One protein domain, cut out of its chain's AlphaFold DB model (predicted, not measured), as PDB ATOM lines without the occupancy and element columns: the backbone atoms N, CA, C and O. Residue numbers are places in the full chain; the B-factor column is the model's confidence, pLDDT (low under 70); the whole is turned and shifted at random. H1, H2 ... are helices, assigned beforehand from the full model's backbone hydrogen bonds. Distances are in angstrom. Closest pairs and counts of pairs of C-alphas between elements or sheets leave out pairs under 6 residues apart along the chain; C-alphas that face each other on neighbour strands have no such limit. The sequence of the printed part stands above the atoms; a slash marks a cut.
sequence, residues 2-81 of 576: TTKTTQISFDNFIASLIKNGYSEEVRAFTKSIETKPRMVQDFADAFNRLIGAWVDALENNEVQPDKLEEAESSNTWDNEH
ATOM      1  N   THR A   2      52.470  -1.616   6.250       46.50
ATOM      2  CA  THR A   2      51.174  -2.332   6.242       46.50
ATOM      3  C   THR A   2      49.926  -1.455   6.415       46.50
ATOM      4  O   THR A   2      48.887  -1.801   5.878       46.50
ATOM      5  N   THR A   3      49.995  -0.308   7.096       58.94
ATOM      6  CA  THR A   3      48.826   0.572   7.329       58.94
ATOM      7  C   THR A   3      48.409   1.397   6.107       58.94
ATOM      8  O   THR A   3      47.219   1.541   5.852       58.94
ATOM      9  N   LYS A   4      49.365   1.890   5.308       61.59
ATOM     10  CA  LYS A   4      49.063   2.698   4.109       61.59
ATOM     11  C   LYS A   4      48.424   1.877   2.983       61.59
ATOM     12  O   LYS A   4      47.517   2.366   2.323       61.59
ATOM     13  N   THR A   5      48.859   0.632   2.780       63.53
ATOM     14  CA  THR A   5      48.298  -0.249   1.739       63.53
ATOM     15  C   THR A   5      46.853  -0.649   2.045       63.53
ATOM     16  O   THR A   5      46.024  -0.668   1.140       63.53
ATOM     17  N   THR A   6      46.524  -0.904   3.317       69.62
ATOM     18  CA  THR A   6      45.148  -1.198   3.747       69.62
ATOM     19  C   THR A   6      44.231   0.017   3.594       69.62
ATOM     20  O   THR A   6      43.098  -0.149   3.155       69.62
ATOM     21  N   GLN A   7      44.728   1.229   3.871       72.00
ATOM     22  CA  GLN A   7      43.955   2.464   3.692       72.00
ATOM     23  C   GLN A   7      43.599   2.717   2.222       72.00
ATOM     24  O   GLN A   7      42.439   2.936   1.904       72.00
ATOM     25  N   ILE A   8      44.575   2.594   1.314       73.62
ATOM     26  CA  ILE A   8      44.351   2.752  -0.133       73.62
ATOM     27  C   ILE A   8      43.346   1.709  -0.648       73.62
ATOM     28  O   ILE A   8      42.501   2.010  -1.485       73.62
ATOM     29  N   SER A   9      43.403   0.477  -0.130       82.94
ATOM     30  CA  SER A   9      42.430  -0.563  -0.481       82.94
ATOM     31  C   SER A   9      41.013  -0.237  -0.006       82.94
ATOM     32  O   SER A   9      40.062  -0.620  -0.685       82.94
ATOM     33  N   PHE A  10      40.865   0.419   1.146       86.00
ATOM     34  CA  PHE A  10      39.564   0.817   1.678       86.00
ATOM     35  C   PHE A  10      39.000   2.023   0.923       86.00
ATOM     36  O   PHE A  10      37.861   1.964   0.474       86.00
ATOM     37  N   ASP A  11      39.812   3.050   0.670       84.06
ATOM     38  CA  ASP A  11      39.401   4.234  -0.095       84.06
ATOM     39  C   ASP A  11      38.966   3.848  -1.526       84.06
ATOM     40  O   ASP A  11      37.935   4.311  -2.001       84.06
ATOM     41  N   ASN A  12      39.666   2.910  -2.182       87.56
ATOM     42  CA  ASN A  12      39.252   2.367  -3.486       87.56
ATOM     43  C   ASN A  12      37.919   1.605  -3.425       87.56
ATOM     44  O   ASN A  12      37.125   1.664  -4.365       87.56
ATOM     45  N   PHE A  13      37.678   0.864  -2.338       91.00
ATOM     46  CA  PHE A  13      36.400   0.191  -2.119       91.00
ATOM     47  C   PHE A  13      35.272   1.216  -1.952       91.00
ATOM     48  O   PHE A  13      34.253   1.091  -2.627       91.00
ATOM     49  N   ILE A  14      35.476   2.255  -1.134       89.31
ATOM     50  CA  ILE A  14      34.495   3.332  -0.950       89.31
ATOM     51  C   ILE A  14      34.250   4.080  -2.261       89.31
ATOM     52  O   ILE A  14      33.095   4.235  -2.642       89.31
ATOM     53  N   ALA A  15      35.296   4.437  -3.010       86.81
ATOM     54  CA  ALA A  15      35.171   5.074  -4.322       86.81
ATOM     55  C   ALA A  15      34.348   4.229  -5.305       86.81
ATOM     56  O   ALA A  15      33.505   4.756  -6.029       86.81
ATOM     57  N   SER A  16      34.548   2.905  -5.312       88.19
ATOM     58  CA  SER A  16      33.731   1.990  -6.116       88.19
ATOM     59  C   SER A  16      32.281   1.925  -5.636       88.19
ATOM     60  O   SER A  16      31.385   1.828  -6.470       88.19
ATOM     61  N   LEU A  17      32.057   1.944  -4.320       86.56
ATOM     62  CA  LEU A  17      30.737   1.853  -3.696       86.56
ATOM     63  C   LEU A  17      29.881   3.094  -3.996       86.56
ATOM     64  O   LEU A  17      28.699   2.962  -4.302       86.56
ATOM     65  N   ILE A  18      30.480   4.288  -3.950       84.81
ATOM     66  CA  ILE A  18      29.777   5.569  -4.145       84.81
ATOM     67  C   ILE A  18      29.769   6.056  -5.600       84.81
ATOM     68  O   ILE A  18      29.162   7.086  -5.899       84.81
ATOM     69  N   LYS A  19      30.409   5.319  -6.520       83.06
ATOM     70  CA  LYS A  19      30.547   5.688  -7.940       83.06
ATOM     71  C   LYS A  19      29.211   6.028  -8.612       83.06
ATOM     72  O   LYS A  19      29.179   6.861  -9.508       83.06
ATOM     73  N   ASN A  20      28.132   5.364  -8.197       77.69
ATOM     74  CA  ASN A  20      26.795   5.517  -8.774       77.69
ATOM     75  C   ASN A  20      25.848   6.340  -7.887       77.69
ATOM     76  O   ASN A  20      24.634   6.150  -7.966       77.69
ATOM     77  N   GLY A  21      26.363   7.192  -7.000       80.81
ATOM     78  CA  GLY A  21      25.499   7.933  -6.088       80.81
ATOM     79  C   GLY A  21      25.174   7.190  -4.797       80.81
ATOM     80  O   GLY A  21      25.736   6.135  -4.489       80.81
ATOM     81  N   TYR A  22      24.210   7.731  -4.055       83.25
ATOM     82  CA  TYR A  22      23.579   7.051  -2.929       83.25
ATOM     83  C   TYR A  22      22.629   5.945  -3.428       83.25
ATOM     84  O   TYR A  22      21.427   6.137  -3.603       83.25
ATOM     85  N   SER A  23      23.198   4.773  -3.715       86.50
ATOM     86  CA  SER A  23      22.489   3.611  -4.262       86.50
ATOM     87  C   SER A  23      21.969   2.656  -3.173       86.50
ATOM     88  O   SER A  23      22.303   2.781  -1.995       86.50
ATOM     89  N   GLU A  24      21.190   1.636  -3.559       86.19
ATOM     90  CA  GLU A  24      20.818   0.530  -2.652       86.19
ATOM     91  C   GLU A  24      22.040  -0.206  -2.080       86.19
ATOM     92  O   GLU A  24      21.999  -0.695  -0.953       86.19
ATOM     93  N   GLU A  25      23.145  -0.262  -2.826       89.81
ATOM     94  CA  GLU A  25      24.393  -0.864  -2.347       89.81
ATOM     95  C   GLU A  25      25.015  -0.017  -1.232       89.81
ATOM     96  O   GLU A  25      25.452  -0.566  -0.217       89.81
ATOM     97  N   VAL A  26      24.979   1.317  -1.372       89.06
ATOM     98  CA  VAL A  26      25.397   2.245  -0.313       89.06
ATOM     99  C   VAL A  26      24.491   2.086   0.905       89.06
ATOM    100  O   VAL A  26      25.009   1.864   1.995       89.06
ATOM    101  N   ARG A  27      23.161   2.091   0.725       90.44
ATOM    102  CA  ARG A  27      22.180   1.876   1.809       90.44
ATOM    103  C   ARG A  27      22.396   0.570   2.562       90.44
ATOM    104  O   ARG A  27      22.356   0.526   3.791       90.44
ATOM    105  N   ALA A  28      22.614  -0.522   1.836       93.62
ATOM    106  CA  ALA A  28      22.868  -1.820   2.443       93.62
ATOM    107  C   ALA A  28      24.181  -1.811   3.239       93.62
ATOM    108  O   ALA A  28      24.247  -2.360   4.345       93.62
ATOM    109  N   PHE A  29      25.219  -1.164   2.702       95.56
ATOM    110  CA  PHE A  29      26.501  -1.036   3.377       95.56
ATOM    111  C   PHE A  29      26.398  -0.184   4.647       95.56
ATOM    112  O   PHE A  29      26.786  -0.666   5.714       95.56
ATOM    113  N   THR A  30      25.828   1.020   4.567       94.50
ATOM    114  CA  THR A  30      25.644   1.939   5.703       94.50
ATOM    115  C   THR A  30      24.822   1.288   6.809       94.50
ATOM    116  O   THR A  30      25.251   1.257   7.966       94.50
ATOM    117  N   LYS A  31      23.727   0.605   6.454       94.44
ATOM    118  CA  LYS A  31      22.934  -0.187   7.403       94.44
ATOM    119  C   LYS A  31      23.757  -1.268   8.106       94.44
ATOM    120  O   LYS A  31      23.588  -1.504   9.300       94.44
ATOM    121  N   SER A  32      24.681  -1.921   7.399       96.56
ATOM    122  CA  SER A  32      25.529  -2.978   7.970       96.56
ATOM    123  C   SER A  32      26.586  -2.470   8.967       96.56
ATOM    124  O   SER A  32      27.151  -3.266   9.740       96.56
ATOM    125  N   ILE A  33      26.869  -1.162   8.953       96.75
ATOM    126  CA  ILE A  33      27.874  -0.514   9.803       96.75
ATOM    127  C   ILE A  33      27.287   0.470  10.818       96.75
ATOM    128  O   ILE A  33      28.022   0.884  11.706       96.75
ATOM    129  N   GLU A  34      25.989   0.788  10.773       95.19
ATOM    130  CA  GLU A  34      25.359   1.831  11.606       95.19
ATOM    131  C   GLU A  34      25.579   1.663  13.121       95.19
ATOM    132  O   GLU A  34      25.593   2.638  13.869       95.19
ATOM    133  N   THR A  35      25.801   0.433  13.589       95.88
ATOM    134  CA  THR A  35      26.053   0.111  15.003       95.88
ATOM    135  C   THR A  35      27.538  -0.008  15.357       95.88
ATOM    136  O   THR A  35      27.884  -0.400  16.473       95.88
ATOM    137  N   LYS A  36      28.438   0.308  14.418       96.88
ATOM    138  CA  LYS A  36      29.892   0.132  14.529       96.88
ATOM    139  C   LYS A  36      30.595   1.491  14.392       96.88
ATOM    140  O   LYS A  36      31.104   1.793  13.314       96.88
ATOM    141  N   PRO A  37      30.697   2.289  15.476       95.75
ATOM    142  CA  PRO A  37      31.182   3.669  15.411       95.75
ATOM    143  C   PRO A  37      32.508   3.860  14.677       95.75
ATOM    144  O   PRO A  37      32.638   4.766  13.867       95.75
ATOM    145  N   ARG A  38      33.471   2.957  14.891       95.06
ATOM    146  CA  ARG A  38      34.762   3.020  14.198       95.06
ATOM    147  C   ARG A  38      34.634   2.850  12.682       95.06
ATOM    148  O   ARG A  38      35.278   3.581  11.953       95.06
ATOM    149  N   MET A  39      33.792   1.925  12.215       95.88
ATOM    150  CA  MET A  39      33.583   1.726  10.775       95.88
ATOM    151  C   MET A  39      32.823   2.892  10.142       95.88
ATOM    152  O   MET A  39      33.069   3.203   8.984       95.88
ATOM    153  N   VAL A  40      31.914   3.525  10.891       95.69
ATOM    154  CA  VAL A  40      31.227   4.748  10.454       95.69
ATOM    155  C   VAL A  40      32.216   5.903  10.319       95.69
ATOM    156  O   VAL A  40      32.190   6.587   9.303       95.69
ATOM    157  N   GLN A  41      33.124   6.072  11.284       92.25
ATOM    158  CA  GLN A  41      34.187   7.071  11.188       92.25
ATOM    159  C   GLN A  41      35.113   6.799  10.001       92.25
ATOM    160  O   GLN A  41      35.319   7.682   9.182       92.25
ATOM    161  N   ASP A  42      35.608   5.563   9.863       92.25
ATOM    162  CA  ASP A  42      36.490   5.188   8.752       92.25
ATOM    163  C   ASP A  42      35.801   5.455   7.394       92.25
ATOM    164  O   ASP A  42      36.441   5.925   6.452       92.25
ATOM    165  N   PHE A  43      34.491   5.179   7.300       93.50
ATOM    166  CA  PHE A  43      33.662   5.478   6.130       93.50
ATOM    167  C   PHE A  43      33.539   6.985   5.868       93.50
ATOM    168  O   PHE A  43      33.759   7.397   4.733       93.50
ATOM    169  N   ALA A  44      33.242   7.796   6.889       90.56
ATOM    170  CA  ALA A  44      33.150   9.253   6.774       90.56
ATOM    171  C   ALA A  44      34.479   9.879   6.336       90.56
ATOM    172  O   ALA A  44      34.512  10.625   5.364       90.56
ATOM    173  N   ASP A  45      35.592   9.484   6.957       88.75
ATOM    174  CA  ASP A  45      36.915   9.996   6.603       88.75
ATOM    175  C   ASP A  45      37.278   9.652   5.144       88.75
ATOM    176  O   ASP A  45      37.889  10.454   4.437       88.75
ATOM    177  N   ALA A  46      36.942   8.437   4.688       89.62
ATOM    178  CA  ALA A  46      37.162   8.017   3.302       89.62
ATOM    179  C   ALA A  46      36.262   8.775   2.322       89.62
ATOM    180  O   ALA A  46      36.732   9.185   1.263       89.62
ATOM    181  N   PHE A  47      34.997   8.985   2.684       86.94
ATOM    182  CA  PHE A  47      34.050   9.761   1.895       86.94
ATOM    183  C   PHE A  47      34.524  11.213   1.730       86.94
ATOM    184  O   PHE A  47      34.685  11.664   0.599       86.94
ATOM    185  N   ASN A  48      34.871  11.893   2.828       83.00
ATOM    186  CA  ASN A  48      35.333  13.286   2.819       83.00
ATOM    187  C   ASN A  48      36.619  13.459   1.996       83.00
ATOM    188  O   ASN A  48      36.736  14.405   1.223       83.00
ATOM    189  N   ARG A  49      37.569  12.510   2.070       85.75
ATOM    190  CA  ARG A  49      38.771  12.528   1.209       85.75
ATOM    191  C   ARG A  49      38.437  12.448  -0.281       85.75
ATOM    192  O   ARG A  49      39.106  13.094  -1.082       85.75
ATOM    193  N   LEU A  50      37.459  11.623  -0.655       83.69
ATOM    194  CA  LEU A  50      37.061  11.445  -2.052       83.69
ATOM    195  C   LEU A  50      36.325  12.675  -2.589       83.69
ATOM    196  O   LEU A  50      36.583  13.069  -3.724       83.69
ATOM    197  N   ILE A  51      35.463  13.288  -1.775       78.38
ATOM    198  CA  ILE A  51      34.769  14.534  -2.122       78.38
ATOM    199  C   ILE A  51      35.758  15.696  -2.230       78.38
ATOM    200  O   ILE A  51      35.786  16.354  -3.264       78.38
ATOM    201  N   GLY A  52      36.637  15.893  -1.242       77.69
ATOM    202  CA  GLY A  52      37.644  16.959  -1.279       77.69
ATOM    203  C   GLY A  52      38.560  16.869  -2.504       77.69
ATOM    204  O   GLY A  52      38.740  17.850  -3.214       77.69
ATOM    205  N   ALA A  53      39.046  15.666  -2.840       80.25
ATOM    206  CA  ALA A  53      39.856  15.457  -4.045       80.25
ATOM    207  C   ALA A  53      39.092  15.750  -5.351       80.25
ATOM    208  O   ALA A  53      39.698  16.136  -6.351       80.25
ATOM    209  N   TRP A  54      37.773  15.542  -5.361       74.94
ATOM    210  CA  TRP A  54      36.920  15.877  -6.499       74.94
ATOM    211  C   TRP A  54      36.695  17.390  -6.616       74.94
ATOM    212  O   TRP A  54      36.826  17.925  -7.715       74.94
ATOM    213  N   VAL A  55      36.443  18.083  -5.499       72.38
ATOM    214  CA  VAL A  55      36.321  19.552  -5.446       72.38
ATOM    215  C   VAL A  55      37.625  20.222  -5.886       72.38
ATOM    216  O   VAL A  55      37.600  21.054  -6.791       72.38
ATOM    217  N   ASP A  56      38.772  19.785  -5.359       75.12
ATOM    218  CA  ASP A  56      40.091  20.296  -5.758       75.12
ATOM    219  C   ASP A  56      40.337  20.126  -7.268       75.12
ATOM    220  O   ASP A  56      40.871  21.018  -7.931       75.12
ATOM    221  N   ALA A  57      39.945  18.986  -7.848       76.50
ATOM    222  CA  ALA A  57      40.103  18.732  -9.281       76.50
ATOM    223  C   ALA A  57      39.223  19.656 -10.144       76.50
ATOM    224  O   ALA A  57      39.635  20.053 -11.242       76.50
ATOM    225  N   LEU A  58      38.027  20.007  -9.657       69.56
ATOM    226  CA  LEU A  58      37.135  20.970 -10.305       69.56
ATOM    227  C   LEU A  58      37.695  22.393 -10.236       69.56
ATOM    228  O   LEU A  58      37.781  23.060 -11.266       69.56
ATOM    229  N   GLU A  59      38.128  22.846  -9.058       75.31
ATOM    230  CA  GLU A  59      38.672  24.199  -8.868       75.31
ATOM    231  C   GLU A  59      39.952  24.438  -9.681       75.31
ATOM    232  O   GLU A  59      40.182  25.537 -10.192       75.31
ATOM    233  N   ASN A  60      40.764  23.394  -9.872       79.62
ATOM    234  CA  ASN A  60      42.010  23.469 -10.634       79.62
ATOM    235  C   ASN A  60      41.835  23.278 -12.156       79.62
ATOM    236  O   ASN A  60      42.836  23.228 -12.874       79.62
ATOM    237  N   ASN A  61      40.599  23.209 -12.681       67.56
ATOM    238  CA  ASN A  61      40.303  22.951 -14.105       67.56
ATOM    239  C   ASN A  61      40.981  21.675 -14.655       67.56
ATOM    240  O   ASN A  61      41.252  21.565 -15.855       67.56
ATOM    241  N   GLU A  62      41.268  20.692 -13.798       66.19
ATOM    242  CA  GLU A  62      41.846  19.408 -14.222       66.19
ATOM    243  C   GLU A  62      40.780  18.477 -14.833       66.19
ATOM    244  O   GLU A  62      41.098  17.469 -15.472       66.19
ATOM    245  N   VAL A  63      39.504  18.849 -14.694       60.41
ATOM    246  CA  VAL A  63      38.352  18.205 -15.327       60.41
ATOM    247  C   VAL A  63      38.027  18.923 -16.643       60.41
ATOM    248  O   VAL A  63      37.868  20.138 -16.682       60.41
ATOM    249  N   GLN A  64      37.930  18.175 -17.749       55.53
ATOM    250  CA  GLN A  64      37.552  18.742 -19.051       55.53
ATOM    251  C   GLN A  64      36.128  19.345 -18.999       55.53
ATOM    252  O   GLN A  64      35.247  18.695 -18.437       55.53
ATOM    253  N   PRO A  65      35.863  20.518 -19.614       48.59
ATOM    254  CA  PRO A  65      34.560  21.206 -19.570       48.59
ATOM    255  C   PRO A  65      33.370  20.332 -20.003       48.59
ATOM    256  O   PRO A  65      32.290  20.375 -19.428       48.59
ATOM    257  N   ASP A  66      33.605  19.471 -20.984       52.16
ATOM    258  CA  ASP A  66      32.671  18.510 -21.565       52.16
ATOM    259  C   ASP A  66      32.365  17.324 -20.626       52.16
ATOM    260  O   ASP A  66      31.305  16.713 -20.723       52.16
ATOM    261  N   LYS A  67      33.245  17.051 -19.654       51.91
ATOM    262  CA  LYS A  67      32.977  16.146 -18.526       51.91
ATOM    263  C   LYS A  67      32.394  16.864 -17.315       51.91
ATOM    264  O   LYS A  67      31.840  16.190 -16.459       51.91
ATOM    265  N   LEU A  68      32.519  18.188 -17.237       46.50
ATOM    266  CA  LEU A  68      31.892  19.024 -16.212       46.50
ATOM    267  C   LEU A  68      30.381  19.112 -16.446       46.50
ATOM    268  O   LEU A  68      29.639  18.848 -15.517       46.50
ATOM    269  N   GLU A  69      29.912  19.323 -17.681       46.31
ATOM    270  CA  GLU A  69      28.472  19.248 -17.998       46.31
ATOM    271  C   GLU A  69      27.903  17.836 -17.770       46.31
ATOM    272  O   GLU A  69      26.792  17.695 -17.262       46.31
ATOM    273  N   GLU A  70      28.655  16.774 -18.082       50.72
ATOM    274  CA  GLU A  70      28.268  15.386 -17.787       50.72
ATOM    275  C   GLU A  70      28.334  15.072 -16.281       50.72
ATOM    276  O   GLU A  70      27.519  14.301 -15.792       50.72
ATOM    277  N   ALA A  71      29.252  15.675 -15.519       48.22
ATOM    278  CA  ALA A  71      29.365  15.511 -14.068       48.22
ATOM    279  C   ALA A  71      28.365  16.373 -13.289       48.22
ATOM    280  O   ALA A  71      27.893  15.918 -12.264       48.22
ATOM    281  N   GLU A  72      27.988  17.557 -13.770       45.59
ATOM    282  CA  GLU A  72      26.934  18.412 -13.206       45.59
ATOM    283  C   GLU A  72      25.538  17.869 -13.555       45.59
ATOM    284  O   GLU A  72      24.629  17.900 -12.725       45.59
ATOM    285  N   SER A  73      25.359  17.291 -14.753       43.59
ATOM    286  CA  SER A  73      24.108  16.629 -15.156       43.59
ATOM    287  C   SER A  73      23.973  15.184 -14.650       43.59
ATOM    288  O   SER A  73      22.849  14.745 -14.404       43.59
ATOM    289  N   SER A  74      25.080  14.458 -14.436       43.75
ATOM    290  CA  SER A  74      25.114  13.130 -13.792       43.75
ATOM    291  C   SER A  74      25.509  13.157 -12.316       43.75
ATOM    292  O   SER A  74      25.573  12.082 -11.704       43.75
ATOM    293  N   ASN A  75      25.674  14.348 -11.714       43.00
ATOM    294  CA  ASN A  75      25.660  14.535 -10.262       43.00
ATOM    295  C   ASN A  75      24.247  14.217  -9.768       43.00
ATOM    296  O   ASN A  75      23.427  15.056  -9.400       43.00
ATOM    297  N   THR A  76      23.970  12.923  -9.766       45.00
ATOM    298  CA  THR A  76      22.865  12.255  -9.098       45.00
ATOM    299  C   THR A  76      22.872  12.592  -7.606       45.00
ATOM    300  O   THR A  76      21.820  12.542  -6.980       45.00
ATOM    301  N   TRP A  77      24.016  13.038  -7.067       49.84
ATOM    302  CA  TRP A  77      24.174  13.629  -5.738       49.84
ATOM    303  C   TRP A  77      23.599  15.045  -5.563       49.84
ATOM    304  O   TRP A  77      23.331  15.413  -4.423       49.84
ATOM    305  N   ASP A  78      23.373  15.822  -6.628       44.69
ATOM    306  CA  ASP A  78      23.016  17.251  -6.521       44.69
ATOM    307  C   ASP A  78      21.601  17.548  -7.068       44.69
ATOM    308  O   ASP A  78      20.799  18.230  -6.427       44.69
ATOM    309  N   ASN A  79      21.209  16.933  -8.196       41.22
ATOM    310  CA  ASN A  79      19.966  17.297  -8.902       41.22
ATOM    311  C   ASN A  79      18.680  16.579  -8.436       41.22
ATOM    312  O   ASN A  79      17.601  17.160  -8.532       41.22
ATOM    313  N   GLU A  80      18.760  15.369  -7.873       43.09
ATOM    314  CA  GLU A  80      17.629  14.736  -7.153       43.09
ATOM    315  C   GLU A  80      17.813  14.778  -5.621       43.09
ATOM    316  O   GLU A  80      16.904  14.444  -4.867       43.09
ATOM    317  N   HIS A  81      18.988  15.208  -5.145       46.06
ATOM    318  CA  HIS A  81      19.475  14.960  -3.781       46.06
ATOM    319  C   HIS A  81      19.726  16.219  -2.938       46.06
ATOM    320  O   HIS A  81      19.971  16.081  -1.739       46.06
TER     321      HIS A  81
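This is residues 2 to 81 of the 576 residues of an uncharacterized protein of Methylomonas sp. (UniProt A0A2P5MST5). Two helices, H1 and H3, cross at a wide angle, and H2 links the last residues of H1 to the first of H3, closing a loose triangle with the later part of H1 and the first half of H3. H4 lies past the far end of the long H3, folded back after a turn and touching no helix, and the tail of residues 74 to 81 follows it. The printed part has 80 residues with four named helices, H1, H2, H3 and H4 in that order, and no named strand; its class is all helix. It is only just loose, close to compact, with a radius of gyration of the C-alphas of 14.2 A, and flat, spanning 40 by 32 by 15 A.

H1, residues 2 to 18, touches H3, residues 37 to 59, and the closest C-alphas are those of Asp 11 and Ala 46, 5.6 A apart. H1 touches H3 with residues 10 to 15 alone, and H3 touches H1 with residues 43 to 50 alone. The two helices are about perpendicular, only just past a steep tilt, at 72 degrees. H2, residues 24 to 33, only just touches H1, and only at the corner by their link, with 3 pairs of C-alphas within 8 A; the closest are Leu 17 and Val 26, 6.3 A. H1 and H2 run opposite ways at a steep tilt of 42 degrees. H2 and H3 likewise only just touch, only at the corner by their link, with 3 pairs of C-alphas within 8 A; the closest are Ile 33 and Met 39, 6.2 A. They run opposite ways at a steep tilt of 43 degrees. H4, residues 65 to 73, is apart from H1 and H2, and only just apart from H3, the closest C-alphas being 8.1 A apart. Every O i to N i+4 pair is within hydrogen-bond range in H2 and H3; in H1 it is 12 of 13 and in H4 4 of 5.

H1 begins at C-alpha 2, (51.174, -2.332, 6.242), and measures 25.1 A from first to last C-alpha. H2 measures 14.4 A. H3, the longest helix with 23 residues, begins at C-alpha 37, (31.182, 3.669, 15.411), and measures 32.7 A. H4 ends at C-alpha 73, (24.108, 16.629, -15.156).

The two C-alphas farthest apart are those of Thr 35 and Asp 66, 41.5 A. The links H1 to H2, H2 to H3 and H3 to H4 are tight, and the printed part has no cut. The mean pLDDT of the printed part is 75.1; residues 2 to 6, residue 58 and residues 61 to 81 are under 70, and H4 has a mean of 48.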